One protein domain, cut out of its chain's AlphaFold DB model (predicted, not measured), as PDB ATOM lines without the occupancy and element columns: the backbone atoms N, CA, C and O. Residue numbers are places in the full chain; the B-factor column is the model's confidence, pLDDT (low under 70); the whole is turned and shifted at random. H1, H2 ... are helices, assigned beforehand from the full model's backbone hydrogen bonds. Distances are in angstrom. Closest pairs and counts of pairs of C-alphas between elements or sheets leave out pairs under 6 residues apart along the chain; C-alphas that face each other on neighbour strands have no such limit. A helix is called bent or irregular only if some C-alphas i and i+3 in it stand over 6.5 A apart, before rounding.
ATOM      1  N   VAL A  27     160.781 140.010 178.968       97.44
ATOM      2  CA  VAL A  27     161.675 139.375 177.985       97.44
ATOM      3  C   VAL A  27     161.388 137.880 177.849       97.44
ATOM      4  O   VAL A  27     161.331 137.388 176.722       97.44
ATOM      5  N   ASP A  28     161.187 137.169 178.961       96.00
ATOM      6  CA  ASP A  28     160.824 135.751 178.957       96.00
ATOM      7  C   ASP A  28     159.511 135.546 178.194       96.00
ATOM      8  O   ASP A  28     159.442 134.664 177.349       96.00
ATOM      9  N   TYR A  29     158.503 136.395 178.423       95.50
ATOM     10  CA  TYR A  29     157.219 136.332 177.722       95.50
ATOM     11  C   TYR A  29     157.364 136.553 176.214       95.50
ATOM     12  O   TYR A  29     156.841 135.771 175.427       95.50
ATOM     13  N   PHE A  30     158.108 137.580 175.790       95.56
ATOM     14  CA  PHE A  30     158.322 137.857 174.363       95.56
ATOM     15  C   PHE A  30     159.094 136.751 173.640       95.56
ATOM     16  O   PHE A  30     158.914 136.563 172.439       95.56
ATOM     17  N   LYS A  31     159.974 136.044 174.351       94.19
ATOM     18  CA  LYS A  31     160.748 134.922 173.807       94.19
ATOM     19  C   LYS A  31     160.045 133.577 173.967       94.19
ATOM     20  O   LYS A  31     160.548 132.578 173.456       94.19
ATOM     21  N   TYR A  32     158.940 133.529 174.702       94.38
ATOM     22  CA  TYR A  32     158.250 132.288 174.983       94.38
ATOM     23  C   TYR A  32     157.465 131.835 173.752       94.38
ATOM     24  O   TYR A  32     156.477 132.449 173.360       94.38
ATOM     25  N   ASP A  33     157.904 130.726 173.169       91.88
ATOM     26  CA  ASP A  33     157.212 130.054 172.077       91.88
ATOM     27  C   ASP A  33     156.502 128.797 172.602       91.88
ATOM     28  O   ASP A  33     157.117 127.893 173.174       91.88
ATOM     29  N   THR A  34     155.182 128.751 172.410       85.31
ATOM     30  CA  THR A  34     154.312 127.651 172.848       85.31
ATOM     31  C   THR A  34     154.521 126.363 172.063       85.31
ATOM     32  O   THR A  34     154.132 125.305 172.545       85.31
ATOM     33  N   HIS A  35     155.095 126.431 170.859       85.81
ATOM     34  CA  HIS A  35     155.321 125.253 170.023       85.81
ATOM     35  C   HIS A  35     156.638 124.542 170.345       85.81
ATOM     36  O   HIS A  35     156.727 123.328 170.168       85.81
ATOM     37  N   SER A  36     157.641 125.273 170.834       86.25
ATOM     38  CA  SER A  36     158.953 124.717 171.189       86.25
ATOM     39  C   SER A  36     159.120 124.419 172.681       86.25
ATOM     40  O   SER A  36     159.957 123.589 173.037       86.25
ATOM     41  N   ASN A  37     158.314 125.027 173.560       86.06
ATOM     42  CA  ASN A  37     158.341 124.740 174.994       86.06
ATOM     43  C   ASN A  37     157.248 123.753 175.415       86.06
ATOM     44  O   ASN A  37     156.057 124.018 175.292       86.06
ATOM     45  N   SER A  38     157.667 122.644 176.023       87.50
ATOM     46  CA  SER A  38     156.774 121.657 176.640       87.50
ATOM     47  C   SER A  38     156.231 122.094 178.006       87.50
ATOM     48  O   SER A  38     155.208 121.583 178.454       87.50
ATOM     49  N   SER A  39     156.902 123.038 178.676       90.12
ATOM     50  CA  SER A  39     156.474 123.572 179.970       90.12
ATOM     51  C   SER A  39     155.663 124.853 179.794       90.12
ATOM     52  O   SER A  39     156.154 125.760 179.128       90.12
ATOM     53  N   PRO A  40     154.505 125.000 180.463       93.50
ATOM     54  CA  PRO A  40     153.690 126.212 180.415       93.50
ATOM     55  C   PRO A  40     154.412 127.436 181.005       93.50
ATOM     56  O   PRO A  40     155.205 127.319 181.944       93.50
ATOM     57  N   PHE A  41     154.072 128.633 180.511       94.44
ATOM     58  CA  PHE A  41     154.723 129.894 180.895       94.44
ATOM     59  C   PHE A  41     154.676 130.188 182.406       94.44
ATOM     60  O   PHE A  41     155.600 130.791 182.948       94.44
ATOM     61  N   TYR A  42     153.655 129.711 183.130       93.75
ATOM     62  CA  TYR A  42     153.585 129.911 184.583       93.75
ATOM     63  C   TYR A  42     154.774 129.290 185.334       93.75
ATOM     64  O   TYR A  42     155.131 129.778 186.403       93.75
ATOM     65  N   ALA A  43     155.416 128.252 184.785       95.25
ATOM     66  CA  ALA A  43     156.616 127.678 185.383       95.25
ATOM     67  C   ALA A  43     157.766 128.699 185.404       95.25
ATOM     68  O   ALA A  43     158.438 128.851 186.424       95.25
ATOM     69  N   PHE A  44     157.927 129.472 184.324       94.94
ATOM     70  CA  PHE A  44     158.900 130.565 184.245       94.94
ATOM     71  C   PHE A  44     158.558 131.673 185.244       94.94
ATOM     72  O   PHE A  44     159.442 132.142 185.957       94.94
ATOM     73  N   ILE A  45     157.272 132.028 185.380       96.62
ATOM     74  CA  ILE A  45     156.820 133.000 186.389       96.62
ATOM     75  C   ILE A  45     157.253 132.560 187.796       96.62
ATOM     76  O   ILE A  45     157.809 133.366 188.539       96.62
ATOM     77  N   ILE A  46     157.045 131.289 188.163       97.50
ATOM     78  CA  ILE A  46     157.421 130.759 189.484       97.50
ATOM     79  C   ILE A  46     158.932 130.863 189.708       97.50
ATOM     80  O   ILE A  46     159.360 131.342 190.759       97.50
ATOM     81  N   VAL A  47     159.742 130.470 188.721       96.94
ATOM     82  CA  VAL A  47     161.207 130.579 188.810       96.94
ATOM     83  C   VAL A  47     161.626 132.035 189.029       96.94
ATOM     84  O   VAL A  47     162.354 132.327 189.975       96.94
ATOM     85  N   ARG A  48     161.089 132.979 188.245       97.38
ATOM     86  CA  ARG A  48     161.406 134.410 188.397       97.38
ATOM     87  C   ARG A  48     160.921 134.998 189.721       97.38
ATOM     88  O   ARG A  48     161.597 135.849 190.298       97.38
ATOM     89  N   MET A  49     159.790 134.533 190.247       97.75
ATOM     90  CA  MET A  49     159.312 134.922 191.579       97.75
ATOM     91  C   MET A  49     160.306 134.501 192.668       97.75
ATOM     92  O   MET A  49     160.617 135.293 193.559       97.75
ATOM     93  N   ILE A  50     160.832 133.278 192.583       98.06
ATOM     94  CA  ILE A  50     161.830 132.775 193.531       98.06
ATOM     95  C   ILE A  50     163.141 133.559 193.405       98.06
ATOM     96  O   ILE A  50     163.725 133.929 194.420       98.06
ATOM     97  N   GLU A  51     163.580 133.863 192.183       97.69
ATOM     98  CA  GLU A  51     164.840 134.574 191.930       97.69
ATOM     99  C   GLU A  51     164.820 136.051 192.344       97.69
ATOM    100  O   GLU A  51     165.846 136.566 192.784       97.69
ATOM    101  N   PHE A  52     163.686 136.749 192.220       97.81
ATOM    102  CA  PHE A  52     163.649 138.207 192.411       97.81
ATOM    103  C   PHE A  52     162.694 138.672 193.508       97.81
ATOM    104  O   PHE A  52     163.056 139.530 194.319       97.81
ATOM    105  N   ILE A  53     161.485 138.111 193.573       97.94
ATOM    106  CA  ILE A  53     160.470 138.566 194.531       97.94
ATOM    107  C   ILE A  53     160.806 138.094 195.944       97.94
ATOM    108  O   ILE A  53     160.762 138.906 196.870       97.94
ATOM    109  N   ILE A  54     161.222 136.836 196.121       97.88
ATOM    110  CA  ILE A  54     161.630 136.336 197.443       97.88
ATOM    111  C   ILE A  54     162.815 137.154 198.000       97.88
ATOM    112  O   ILE A  54     162.680 137.696 199.103       97.88
ATOM    113  N   PRO A  55     163.933 137.355 197.268       98.00
ATOM    114  CA  PRO A  55     165.010 138.229 197.729       98.00
ATOM    115  C   PRO A  55     164.568 139.669 197.991       98.00
ATOM    116  O   PRO A  55     164.997 140.260 198.981       98.00
ATOM    117  N   SER A  56     163.676 140.232 197.166       98.31
ATOM    118  CA  SER A  56     163.154 141.586 197.392       98.31
ATOM    119  C   SER A  56     162.425 141.702 198.732       98.31
ATOM    120  O   SER A  56     162.686 142.636 199.495       98.31
ATOM    121  N   ILE A  57     161.575 140.724 199.064       98.25
ATOM    122  CA  ILE A  57     160.863 140.673 200.346       98.25
ATOM    123  C   ILE A  57     161.856 140.564 201.507       98.25
ATOM    124  O   ILE A  57     161.733 141.303 202.484       98.25
ATOM    125  N   ILE A  58     162.863 139.690 201.399       98.19
ATOM    126  CA  ILE A  58     163.889 139.521 202.441       98.19
ATOM    127  C   ILE A  58     164.607 140.850 202.699       98.19
ATOM    128  O   ILE A  58     164.666 141.317 203.840       98.19
ATOM    129  N   VAL A  59     165.091 141.508 201.643       97.75
ATOM    130  CA  VAL A  59     165.800 142.792 201.744       97.75
ATOM    131  C   VAL A  59     164.893 143.884 202.325       97.75
ATOM    132  O   VAL A  59     165.321 144.663 203.183       97.75
ATOM    133  N   PHE A  60     163.621 143.923 201.924       97.69
ATOM    134  CA  PHE A  60     162.639 144.862 202.465       97.69
ATOM    135  C   PHE A  60     162.407 144.657 203.970       97.69
ATOM    136  O   PHE A  60     162.418 145.622 204.745       97.69
ATOM    137  N   VAL A  61     162.235 143.404 204.402       97.94
ATOM    138  CA  VAL A  61     162.057 143.045 205.814       97.94
ATOM    139  C   VAL A  61     163.295 143.425 206.626       97.94
ATOM    140  O   VAL A  61     163.151 144.055 207.676       97.94
ATOM    141  N   MET A  62     164.504 143.155 206.123       96.38
ATOM    142  CA  MET A  62     165.749 143.597 206.765       96.38
ATOM    143  C   MET A  62     165.790 145.123 206.926       96.38
ATOM    144  O   MET A  62     166.083 145.623 208.016       96.38
ATOM    145  N   GLY A  63     165.407 145.875 205.889       95.38
ATOM    146  CA  GLY A  63     165.277 147.332 205.960       95.38
ATOM    147  C   GLY A  63     164.292 147.789 207.040       95.38
ATOM    148  O   GLY A  63     164.584 148.711 207.806       95.38
ATOM    149  N   LYS A  64     163.145 147.111 207.168       95.38
ATOM    150  CA  LYS A  64     162.139 147.393 208.206       95.38
ATOM    151  C   LYS A  64     162.664 147.116 209.619       95.38
ATOM    152  O   LYS A  64     162.464 147.955 210.500       95.38
ATOM    153  N   ILE A  65     163.348 145.990 209.833       95.50
ATOM    154  CA  ILE A  65     163.960 145.637 211.126       95.50
ATOM    155  C   ILE A  65     164.999 146.694 211.519       95.50
ATOM    156  O   ILE A  65     164.969 147.218 212.631       95.50
ATOM    157  N   MET A  66     165.864 147.088 210.583       93.19
ATOM    158  CA  MET A  66     166.915 148.071 210.840       93.19
ATOM    159  C   MET A  66     166.347 149.465 211.145       93.19
ATOM    160  O   MET A  66     166.786 150.123 212.087       93.19
ATOM    161  N   LYS A  67     165.297 149.885 210.422       92.44
ATOM    162  CA  LYS A  67     164.555 151.124 210.709       92.44
ATOM    163  C   LYS A  67     163.931 151.109 212.111       92.44
ATOM    164  O   LYS A  67     163.952 152.133 212.791       92.44
ATOM    165  N   LYS A  68     163.378 149.969 212.548       92.62
ATOM    166  CA  LYS A  68     162.798 149.813 213.893       92.62
ATOM    167  C   LYS A  68     163.869 149.962 214.979       92.62
ATOM    168  O   LYS A  68     163.676 150.754 215.895       92.62
ATOM    169  N   ASN A  69     165.001 149.276 214.828       87.31
ATOM    170  CA  ASN A  69     166.114 149.324 215.784       87.31
ATOM    171  C   ASN A  69     166.747 150.719 215.892       87.31
ATOM    172  O   ASN A  69     167.231 151.104 216.951       87.31
ATOM    173  N   MET A  70     166.746 151.494 214.803       85.00
ATOM    174  CA  MET A  70     167.217 152.878 214.835       85.00
ATOM    175  C   MET A  70     166.273 153.779 215.641       85.00
ATOM    176  O   MET A  70     166.743 154.568 216.453       85.00
ATOM    177  N   LYS A  71     164.952 153.635 215.468       80.50
ATOM    178  CA  LYS A  71     163.963 154.401 216.245       80.50
ATOM    179  C   LYS A  71     164.013 154.076 217.739       80.50
ATOM    180  O   LYS A  71     163.914 154.989 218.543       80.50
ATOM    181  N   SER A  72     164.193 152.806 218.109       80.50
ATOM    182  CA  SER A  72     164.256 152.395 219.521       80.50
ATOM    183  C   SER A  72     165.523 152.844 220.252       80.50
ATOM    184  O   SER A  72     165.559 152.772 221.467       80.50
ATOM    185  N   ARG A  73     166.580 153.248 219.533       70.69
ATOM    186  CA  ARG A  73     167.807 153.812 220.126       70.69
ATOM    187  C   ARG A  73     167.739 155.330 220.340       70.69
ATOM    188  O   ARG A  73     168.675 155.884 220.901       70.69
ATOM    189  N   GLN A  74     166.709 155.998 219.821       63.34
ATOM    190  CA  GLN A  74     166.561 157.459 219.854       63.34
ATOM    191  C   GLN A  74     165.496 157.954 220.848       63.34
ATOM    192  O   GLN A  74     165.350 159.165 220.988       63.34
TER     193      GLN A  74
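What this domain is: This is residues 27 to 74 of the 75 residues of an uncharacterized protein of Clostridiales bacterium (UniProt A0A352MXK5). One long helix, H2, bent between its arms H2a and H2b, makes the length of a rod, and at its first end a loop folds the chain back to a very short helix, H1, beside H2a. The far part of H2 sticks out free, with nothing packed on residues 49 to 74. The printed part has 48 residues, with two named helices in the order H1, H2 and no named strand; the class is all helix. The whole is extended, with a radius of gyration of the C-alphas of 18.2 A, and spans 60 by 15 by 9 A.

How they stand to each other: By its hydrogen bonds H2, residues 41 to 72, was assigned as one helix, but it is bent: C-alphas 51 and 54 are 6.6 A apart. Its arms are H2a, residues 41 to 51, and H2b, residues 54 to 72; their lines stand at a shallow tilt of 33 degrees, only just short of steep. H1, residues 27 to 31, is close to H2a but not clearly touching it, with 2 pairs of C-alphas within 8 A. The closest C-alphas of the two are those of Tyr 29 and Phe 41, 7.6 A apart, and the centres are 12.3 A apart. H1 and H2b are apart. In H1, H2a and H2b every O i to N i+4 pair is within hydrogen-bond range.

Where its parts are: H2a is 15.7 A long from first to last C-alpha and begins at C-alpha 41, (154.723, 129.894, 180.895). H2b is 27.4 A long and ends at C-alpha 72, (164.256, 152.395, 219.521). H1 is 6.2 A long, from C-alpha 27 at (161.675, 139.375, 177.985).

The domain as a whole: The two C-alphas farthest apart are those of His 35 and Gln 74, 60.4 A. The link from H1 to H2a, 9 residues, is short; its residues 34 to 39 stand free. The printed part has no cut. The mean pLDDT of the printed part is 92.7, and residue 74 is under 70.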